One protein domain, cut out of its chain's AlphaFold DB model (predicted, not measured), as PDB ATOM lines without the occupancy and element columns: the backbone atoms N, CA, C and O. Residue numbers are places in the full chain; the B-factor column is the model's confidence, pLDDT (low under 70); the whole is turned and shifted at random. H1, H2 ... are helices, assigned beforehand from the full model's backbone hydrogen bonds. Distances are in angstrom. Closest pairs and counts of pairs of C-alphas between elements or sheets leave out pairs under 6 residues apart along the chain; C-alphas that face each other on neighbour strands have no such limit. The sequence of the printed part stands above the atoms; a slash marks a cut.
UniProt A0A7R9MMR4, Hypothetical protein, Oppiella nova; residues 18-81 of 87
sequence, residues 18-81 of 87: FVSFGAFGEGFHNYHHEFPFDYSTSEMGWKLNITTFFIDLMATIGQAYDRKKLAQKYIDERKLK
ATOM      1  N   PHE A  18     -25.880  42.863 -38.306       74.12
ATOM      2  CA  PHE A  18     -27.155  43.083 -38.992       74.12
ATOM      3  C   PHE A  18     -28.291  43.286 -37.990       74.12
ATOM      4  O   PHE A  18     -29.126  44.167 -38.179       74.12
ATOM      5  N   VAL A  19     -28.287  42.521 -36.895       75.06
ATOM      6  CA  VAL A  19     -29.223  42.723 -35.783       75.06
ATOM      7  C   VAL A  19     -28.912  44.025 -35.047       75.06
ATOM      8  O   VAL A  19     -29.838  44.763 -34.755       75.06
ATOM      9  N   SER A  20     -27.642  44.386 -34.820       71.38
ATOM     10  CA  SER A  20     -27.297  45.689 -34.227       71.38
ATOM     11  C   SER A  20     -27.836  46.856 -35.058       71.38
ATOM     12  O   SER A  20     -28.346  47.817 -34.492       71.38
ATOM     13  N   PHE A  21     -27.774  46.765 -36.390       67.56
ATOM     14  CA  PHE A  21     -28.331  47.781 -37.282       67.56
ATOM     15  C   PHE A  21     -29.871  47.780 -37.295       67.56
ATOM     16  O   PHE A  21     -30.476  48.842 -37.194       67.56
ATOM     17  N   GLY A  22     -30.508  46.607 -37.393       67.31
ATOM     18  CA  GLY A  22     -31.970  46.481 -37.502       67.31
ATOM     19  C   GLY A  22     -32.742  46.623 -36.182       67.31
ATOM     20  O   GLY A  22     -33.895  47.037 -36.201       67.31
ATOM     21  N   ALA A  23     -32.111  46.311 -35.050       70.12
ATOM     22  CA  ALA A  23     -32.673  46.374 -33.698       70.12
ATOM     23  C   ALA A  23     -31.960  47.426 -32.827       70.12
ATOM     24  O   ALA A  23     -31.849  47.279 -31.614       70.12
ATOM     25  N   PHE A  24     -31.434  48.484 -33.451       67.06
ATOM     26  CA  PHE A  24     -30.956  49.696 -32.775       67.06
ATOM     27  C   PHE A  24     -29.882  49.522 -31.676       67.06
ATOM     28  O   PHE A  24     -29.750  50.388 -30.811       67.06
ATOM     29  N   GLY A  25     -29.066  48.467 -31.716       63.59
ATOM     30  CA  GLY A  25     -28.008  48.230 -30.716       63.59
ATOM     31  C   GLY A  25     -28.048  46.908 -29.989       63.59
ATOM     32  O   GLY A  25     -27.092  46.594 -29.285       63.59
ATOM     33  N   GLU A  26     -29.075  46.094 -30.193       68.88
ATOM     34  CA  GLU A  26     -29.195  44.837 -29.448       68.88
ATOM     35  C   GLU A  26     -28.258  43.724 -29.940       68.88
ATOM     36  O   GLU A  26     -28.032  42.751 -29.234       68.88
ATOM     37  N   GLY A  27     -27.623  43.856 -31.106       78.62
ATOM     38  CA  GLY A  27     -26.806  42.777 -31.679       78.62
ATOM     39  C   GLY A  27     -25.443  42.528 -31.015       78.62
ATOM     40  O   GLY A  27     -24.726  41.631 -31.457       78.62
ATOM     41  N   PHE A  28     -25.064  43.257 -29.960       84.00
ATOM     42  CA  PHE A  28     -23.766  43.139 -29.269       84.00
ATOM     43  C   PHE A  28     -23.767  42.138 -28.099       84.00
ATOM     44  O   PHE A  28     -23.127  42.347 -27.068       84.00
ATOM     45  N   HIS A  29     -24.477  41.015 -28.231       89.94
ATOM     46  CA  HIS A  29     -24.683  40.109 -27.096       89.94
ATOM     47  C   HIS A  29     -23.401  39.421 -26.605       89.94
ATOM     48  O   HIS A  29     -23.265  39.199 -25.405       89.94
ATOM     49  N   ASN A  30     -22.436  39.088 -27.475       91.69
ATOM     50  CA  ASN A  30     -21.191  38.470 -26.992       91.69
ATOM     51  C   ASN A  30     -20.368  39.441 -26.127       91.69
ATOM     52  O   ASN A  30     -19.796  39.006 -25.132       91.69
ATOM     53  N   TYR A  31     -20.351  40.736 -26.474       90.88
ATOM     54  CA  TYR A  31     -19.743  41.782 -25.647       90.88
ATOM     55  C   TYR A  31     -20.519  41.966 -24.340       90.88
ATOM     56  O   TYR A  31     -19.935  41.889 -23.263       90.88
ATOM     57  N   HIS A  32     -21.840  42.147 -24.429       91.25
ATOM     58  CA  HIS A  32     -22.698  42.394 -23.270       91.25
ATOM     59  C   HIS A  32     -22.605  41.284 -22.211       91.25
ATOM     60  O   HIS A  32     -22.509  41.571 -21.023       91.25
ATOM     61  N   HIS A  33     -22.578  40.016 -22.629       91.69
ATOM     62  CA  HIS A  33     -22.455  38.895 -21.696       91.69
ATOM     63  C   HIS A  33     -21.044  38.719 -21.112       91.69
ATOM     64  O   HIS A  33     -20.914  38.126 -20.044       91.69
ATOM     65  N   GLU A  34     -19.993  39.201 -21.782       93.00
ATOM     66  CA  GLU A  34     -18.627  39.172 -21.240       93.00
ATOM     67  C   GLU A  34     -18.367  40.351 -20.287       93.00
ATOM     68  O   GLU A  34     -17.698  40.186 -19.267       93.00
ATOM     69  N   PHE A  35     -18.920  41.528 -20.590       92.81
ATOM     70  CA  PHE A  35     -18.713  42.766 -19.837       92.81
ATOM     71  C   PHE A  35     -20.051  43.379 -19.385       92.81
ATOM     72  O   PHE A  35     -20.416  44.471 -19.825       92.81
ATOM     73  N   PRO A  36     -20.795  42.716 -18.477       90.38
ATOM     74  CA  PRO A  36     -22.164  43.112 -18.120       90.38
ATOM     75  C   PRO A  36     -22.256  44.461 -17.394       90.38
ATOM     76  O   PRO A  36     -23.330  45.043 -17.303       90.38
ATOM     77  N   PHE A  37     -21.139  44.957 -16.860       88.69
ATOM     78  CA  PHE A  37     -21.062  46.239 -16.160       88.69
ATOM     79  C   PHE A  37     -20.808  47.432 -17.095       88.69
ATOM     80  O   PHE A  37     -20.839  48.568 -16.628       88.69
ATOM     81  N   ASP A  38     -20.515  47.201 -18.380       91.31
ATOM     82  CA  ASP A  38     -20.318  48.274 -19.355       91.31
ATOM     83  C   ASP A  38     -21.674  48.839 -19.800       91.31
ATOM     84  O   ASP A  38     -22.474  48.146 -20.432       91.31
ATOM     85  N   TYR A  39     -21.919  50.114 -19.494       89.56
ATOM     86  CA  TYR A  39     -23.204  50.774 -19.748       89.56
ATOM     87  C   TYR A  39     -23.588  50.826 -21.231       89.56
ATOM     88  O   TYR A  39     -24.767  50.911 -21.565       89.56
ATOM     89  N   SER A  40     -22.598  50.815 -22.121       86.31
ATOM     90  CA  SER A  40     -22.800  50.993 -23.555       86.31
ATOM     91  C   SER A  40     -23.025  49.665 -24.267       86.31
ATOM     92  O   SER A  40     -23.241  49.695 -25.474       86.31
ATOM     93  N   THR A  41     -22.921  48.531 -23.557       84.94
ATOM     94  CA  THR A  41     -23.210  47.159 -24.028       84.94
ATOM     95  C   THR A  41     -22.526  46.736 -25.334       84.94
ATOM     96  O   THR A  41     -22.791  45.657 -25.858       84.94
ATOM     97  N   SER A  42     -21.606  47.555 -25.840       85.12
ATOM     98  CA  SER A  42     -20.910  47.408 -27.107       85.12
ATOM     99  C   SER A  42     -19.532  48.050 -27.015       85.12
ATOM    100  O   SER A  42     -19.312  49.029 -26.296       85.12
ATOM    101  N   GLU A  43     -18.591  47.539 -27.799       84.19
ATOM    102  CA  GLU A  43     -17.303  48.205 -28.001       84.19
ATOM    103  C   GLU A  43     -17.455  49.479 -28.853       84.19
ATOM    104  O   GLU A  43     -16.723  50.448 -28.685       84.19
ATOM    105  N   MET A  44     -18.434  49.501 -29.761       79.12
ATOM    106  CA  MET A  44     -18.538  50.515 -30.814       79.12
ATOM    107  C   MET A  44     -19.225  51.828 -30.395       79.12
ATOM    108  O   MET A  44     -19.365  52.739 -31.219       79.12
ATOM    109  N   GLY A  45     -19.627  51.962 -29.126       80.31
ATOM    110  CA  GLY A  45     -20.242  53.183 -28.603       80.31
ATOM    111  C   GLY A  45     -21.522  53.522 -29.363       80.31
ATOM    112  O   GLY A  45     -22.407  52.684 -29.457       80.31
ATOM    113  N   TRP A  46     -21.616  54.726 -29.937       76.88
ATOM    114  CA  TRP A  46     -22.793  55.183 -30.701       76.88
ATOM    115  C   TRP A  46     -22.960  54.498 -32.058       76.88
ATOM    116  O   TRP A  46     -24.039  54.544 -32.651       76.88
ATOM    117  N   LYS A  47     -21.906  53.867 -32.593       73.50
ATOM    118  CA  LYS A  47     -22.006  53.180 -33.881       73.50
ATOM    119  C   LYS A  47     -22.857  51.928 -33.696       73.50
ATOM    120  O   LYS A  47     -22.442  50.982 -33.033       73.50
ATOM    121  N   LEU A  48     -24.031  51.940 -34.326       70.06
ATOM    122  CA  LEU A  48     -25.028  50.869 -34.275       70.06
ATOM    123  C   LEU A  48     -25.649  50.641 -32.891       70.06
ATOM    124  O   LEU A  48     -26.208  49.577 -32.703       70.06
ATOM    125  N   ASN A  49     -25.563  51.579 -31.939       79.44
ATOM    126  CA  ASN A  49     -26.227  51.461 -30.635       79.44
ATOM    127  C   ASN A  49     -26.884  52.792 -30.239       79.44
ATOM    128  O   ASN A  49     -26.233  53.705 -29.723       79.44
ATOM    129  N   ILE A  50     -28.189  52.894 -30.506       81.31
ATOM    130  CA  ILE A  50     -28.988  54.092 -30.210       81.31
ATOM    131  C   ILE A  50     -29.203  54.242 -28.703       81.31
ATOM    132  O   ILE A  50     -29.255  55.361 -28.196       81.31
ATOM    133  N   THR A  51     -29.252  53.133 -27.964       84.44
ATOM    134  CA  THR A  51     -29.405  53.141 -26.507       84.44
ATOM    135  C   THR A  51     -28.245  53.858 -25.823       84.44
ATOM    136  O   THR A  51     -28.476  54.704 -24.961       84.44
ATOM    137  N   THR A  52     -27.001  53.611 -26.246       88.19
ATOM    138  CA  THR A  52     -25.835  54.339 -25.718       88.19
ATOM    139  C   THR A  52     -25.939  55.839 -25.976       88.19
ATOM    140  O   THR A  52     -25.671  56.635 -25.079       88.19
ATOM    141  N   PHE A  53     -26.373  56.233 -27.176       88.75
ATOM    142  CA  PHE A  53     -26.588  57.642 -27.501       88.75
ATOM    143  C   PHE A  53     -27.661  58.277 -26.604       88.75
ATOM    144  O   PHE A  53     -27.459  59.371 -26.079       88.75
ATOM    145  N   PHE A  54     -28.775  57.581 -26.372       90.00
ATOM    146  CA  PHE A  54     -29.832  58.048 -25.477       90.00
ATOM    147  C   PHE A  54     -29.337  58.216 -24.034       90.00
ATOM    148  O   PHE A  54     -29.589  59.251 -23.417       90.00
ATOM    149  N   ILE A  55     -28.591  57.242 -23.501       90.62
ATOM    150  CA  ILE A  55     -28.012  57.327 -22.151       90.62
ATOM    151  C   ILE A  55     -27.040  58.506 -22.054       90.62
ATOM    152  O   ILE A  55     -27.050  59.238 -21.063       90.62
ATOM    153  N   ASP A  56     -26.229  58.729 -23.085       91.19
ATOM    154  CA  ASP A  56     -25.294  59.848 -23.118       91.19
ATOM    155  C   ASP A  56     -26.020  61.194 -23.178       91.19
ATOM    156  O   ASP A  56     -25.638  62.111 -22.453       91.19
ATOM    157  N   LEU A  57     -27.117  61.299 -23.935       93.62
ATOM    158  CA  LEU A  57     -27.977  62.483 -23.937       93.62
ATOM    159  C   LEU A  57     -28.566  62.742 -22.544       93.62
ATOM    160  O   LEU A  57     -28.473  63.860 -22.038       93.62
ATOM    161  N   MET A  58     -29.102  61.713 -21.885       94.62
ATOM    162  CA  MET A  58     -29.602  61.832 -20.511       94.62
ATOM    163  C   MET A  58     -28.493  62.254 -19.540       94.62
ATOM    164  O   MET A  58     -28.739  63.041 -18.628       94.62
ATOM    165  N   ALA A  59     -27.256  61.803 -19.761       95.00
ATOM    166  CA  ALA A  59     -26.115  62.232 -18.962       95.00
ATOM    167  C   ALA A  59     -25.753  63.707 -19.186       95.00
ATOM    168  O   ALA A  59     -25.413  64.397 -18.227       95.00
ATOM    169  N   THR A  60     -25.882  64.226 -20.415       94.38
ATOM    170  CA  THR A  60     -25.633  65.656 -20.686       94.38
ATOM    171  C   THR A  60     -26.611  66.588 -19.975       94.38
ATOM    172  O   THR A  60     -26.214  67.675 -19.565       94.38
ATOM    173  N   ILE A  61     -27.860  66.158 -19.772       96.38
ATOM    174  CA  ILE A  61     -28.879  66.935 -19.045       96.38
ATOM    175  C   ILE A  61     -28.935  66.596 -17.545       96.38
ATOM    176  O   ILE A  61     -29.852  67.026 -16.848       96.38
ATOM    177  N   GLY A  62     -27.976  65.811 -17.041       95.25
ATOM    178  CA  GLY A  62     -27.855  65.465 -15.621       95.25
ATOM    179  C   GLY A  62     -28.842  64.406 -15.113       95.25
ATOM    180  O   GLY A  62     -28.913  64.179 -13.910       95.25
ATOM    181  N   GLN A  63     -29.588  63.742 -16.001       95.94
ATOM    182  CA  GLN A  63     -30.533  62.668 -15.652       95.94
ATOM    183  C   GLN A  63     -29.847  61.304 -15.472       95.94
ATOM    184  O   GLN A  63     -30.387  60.424 -14.808       95.94
ATOM    185  N   ALA A  64     -28.650  61.123 -16.039       94.88
ATOM    186  CA  ALA A  64     -27.825  59.929 -15.858       94.88
ATOM    187  C   ALA A  64     -26.406  60.303 -15.402       94.88
ATOM    188  O   ALA A  64     -25.828  61.293 -15.846       94.88
ATOM    189  N   TYR A  65     -25.818  59.498 -14.522       93.19
ATOM    190  CA  TYR A  65     -24.484  59.720 -13.957       93.19
ATOM    191  C   TYR A  65     -23.793  58.379 -13.668       93.19
ATOM    192  O   TYR A  65     -24.397  57.324 -13.841       93.19
ATOM    193  N   ASP A  66     -22.508  58.422 -13.294       93.75
ATOM    194  CA  ASP A  66     -21.671  57.240 -12.993       93.75
ATOM    195  C   ASP A  66     -21.700  56.142 -14.081       93.75
ATOM    196  O   ASP A  66     -21.777  54.942 -13.815       93.75
ATOM    197  N   ARG A  67     -21.655  56.554 -15.356       93.06
ATOM    198  CA  ARG A  67     -21.595  55.630 -16.499       93.06
ATOM    199  C   ARG A  67     -20.295  54.827 -16.452       93.06
ATOM    200  O   ARG A  67     -19.211  55.368 -16.668       93.06
ATOM    201  N   LYS A  68     -20.408  53.521 -16.218       92.38
ATOM    202  CA  LYS A  68     -19.265  52.603 -16.172       92.38
ATOM    203  C   LYS A  68     -18.932  52.110 -17.572       92.38
ATOM    204  O   LYS A  68     -19.720  51.384 -18.169       92.38
ATOM    205  N   LYS A  69     -17.765  52.487 -18.094       91.25
ATOM    206  CA  LYS A  69     -17.243  52.009 -19.379       91.25
ATOM    207  C   LYS A  69     -15.995  51.171 -19.142       91.25
ATOM    208  O   LYS A  69     -15.129  51.567 -18.361       91.25
ATOM    209  N   LEU A  70     -15.894  50.021 -19.802       91.88
ATOM    210  CA  LEU A  70     -14.684  49.215 -19.727       91.88
ATOM    211  C   LEU A  70     -13.547  49.906 -20.491       91.88
ATOM    212  O   LEU A  70     -13.734  50.386 -21.607       91.88
ATOM    213  N   ALA A  71     -12.353  49.951 -19.898       91.25
ATOM    214  CA  ALA A  71     -11.189  50.504 -20.581       91.25
ATOM    215  C   ALA A  71     -10.754  49.598 -21.744       91.25
ATOM    216  O   ALA A  71     -10.649  48.380 -21.579       91.25
ATOM    217  N   GLN A  72     -10.425  50.208 -22.890       89.88
ATOM    218  CA  GLN A  72     -10.097  49.505 -24.139       89.88
ATOM    219  C   GLN A  72      -9.014  48.431 -23.964       89.88
ATOM    220  O   GLN A  72      -9.148  47.328 -24.483       89.88
ATOM    221  N   LYS A  73      -7.999  48.700 -23.133       93.19
ATOM    222  CA  LYS A  73      -6.935  47.740 -22.805       93.19
ATOM    223  C   LYS A  73      -7.477  46.370 -22.368       93.19
ATOM    224  O   LYS A  73      -6.963  45.347 -22.805       93.19
ATOM    225  N   TYR A  74      -8.509  46.335 -21.524       92.38
ATOM    226  CA  TYR A  74      -9.077  45.072 -21.037       92.38
ATOM    227  C   TYR A  74      -9.861  44.327 -22.122       92.38
ATOM    228  O   TYR A  74      -9.852  43.095 -22.152       92.38
ATOM    229  N   ILE A  75     -10.508  45.066 -23.027       92.88
ATOM    230  CA  ILE A  75     -11.201  44.508 -24.193       92.88
ATOM    231  C   ILE A  75     -10.177  43.846 -25.121       92.88
ATOM    232  O   ILE A  75     -10.344  42.685 -25.503       92.88
ATOM    233  N   ASP A  76      -9.084  44.547 -25.420       93.06
ATOM    234  CA  ASP A  76      -8.019  44.066 -26.302       93.06
ATOM    235  C   ASP A  76      -7.320  42.834 -25.715       93.06
ATOM    236  O   ASP A  76      -7.190  41.807 -26.386       93.06
ATOM    237  N   GLU A  77      -6.951  42.878 -24.430       93.69
ATOM    238  CA  GLU A  77      -6.397  41.726 -23.711       93.69
ATOM    239  C   GLU A  77      -7.333  40.513 -23.771       93.69
ATOM    240  O   GLU A  77      -6.880  39.368 -23.902       93.69
ATOM    241  N   ARG A  78      -8.650  40.736 -23.684       93.12
ATOM    242  CA  ARG A  78      -9.626  39.650 -23.754       93.12
ATOM    243  C   ARG A  78      -9.706  39.037 -25.145       93.12
ATOM    244  O   ARG A  78      -9.703  37.807 -25.240       93.12
ATOM    245  N   LYS A  79      -9.737  39.861 -26.195       91.06
ATOM    246  CA  LYS A  79      -9.712  39.409 -27.596       91.06
ATOM    247  C   LYS A  79      -8.448  38.610 -27.895       91.06
ATOM    248  O   LYS A  79      -8.537  37.509 -28.434       91.06
ATOM    249  N   LEU A  80      -7.285  39.098 -27.461       92.31
ATOM    250  CA  LEU A  80      -6.009  38.392 -27.619       92.31
ATOM    251  C   LEU A  80      -6.044  37.003 -26.973       92.31
ATOM    252  O   LEU A  80      -5.624  36.032 -27.597       92.31
ATOM    253  N   LYS A  81      -6.615  36.877 -25.765       90.62
ATOM    254  CA  LYS A  81      -6.797  35.580 -25.085       90.62
ATOM    255  C   LYS A  81      -7.744  34.623 -25.817       90.62
ATOM    256  O   LYS A  81      -7.636  33.416 -25.618       90.62
TER     257      LYS A  81
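This is residues 18 to 81 of the 87 residues of the protein "Hypothetical protein" of Oppiella nova (UniProt A0A7R9MMR4). Four separate helices stand round a middle of loop, residues 35 to 49. H1 is at one side, the link of residues 61 to 71 runs along the opposite side, and H3 and H4 lie toward the two ends of the longest axis. The printed part has 64 residues with H1, H2, H3 and H4 in chain order and no named strand, and its class is all helix. It is compact, with a radius of gyration of the C-alphas of 12.2 A and spans of 39 by 28 by 16 A.

H1, residues 18 to 22, touches no helix. A short link of 6 residues joins it to H2, residues 29 to 34, and the two are apart. H3, residues 50 to 60, and H4, residues 72 to 81, touch no helix either. In H1, H2, H3 and H4 every O i to N i+4 pair is within hydrogen-bond range.

H1 begins with C-alpha 18 at (-27.155, 43.083, -38.992). H3, the longest helix, measures 15.4 A from first to last C-alpha. H4 measures 14.3 A and ends with C-alpha 81 at (-6.797, 35.580, -25.085).

The C-alphas farthest apart, of Ile 61 and Lys 81, are 38.8 A apart. The printed part has no cut. The links H2 to H3 and H3 to H4 are long. Residues 21 to 22 and 24 to 26 have pLDDT under 70.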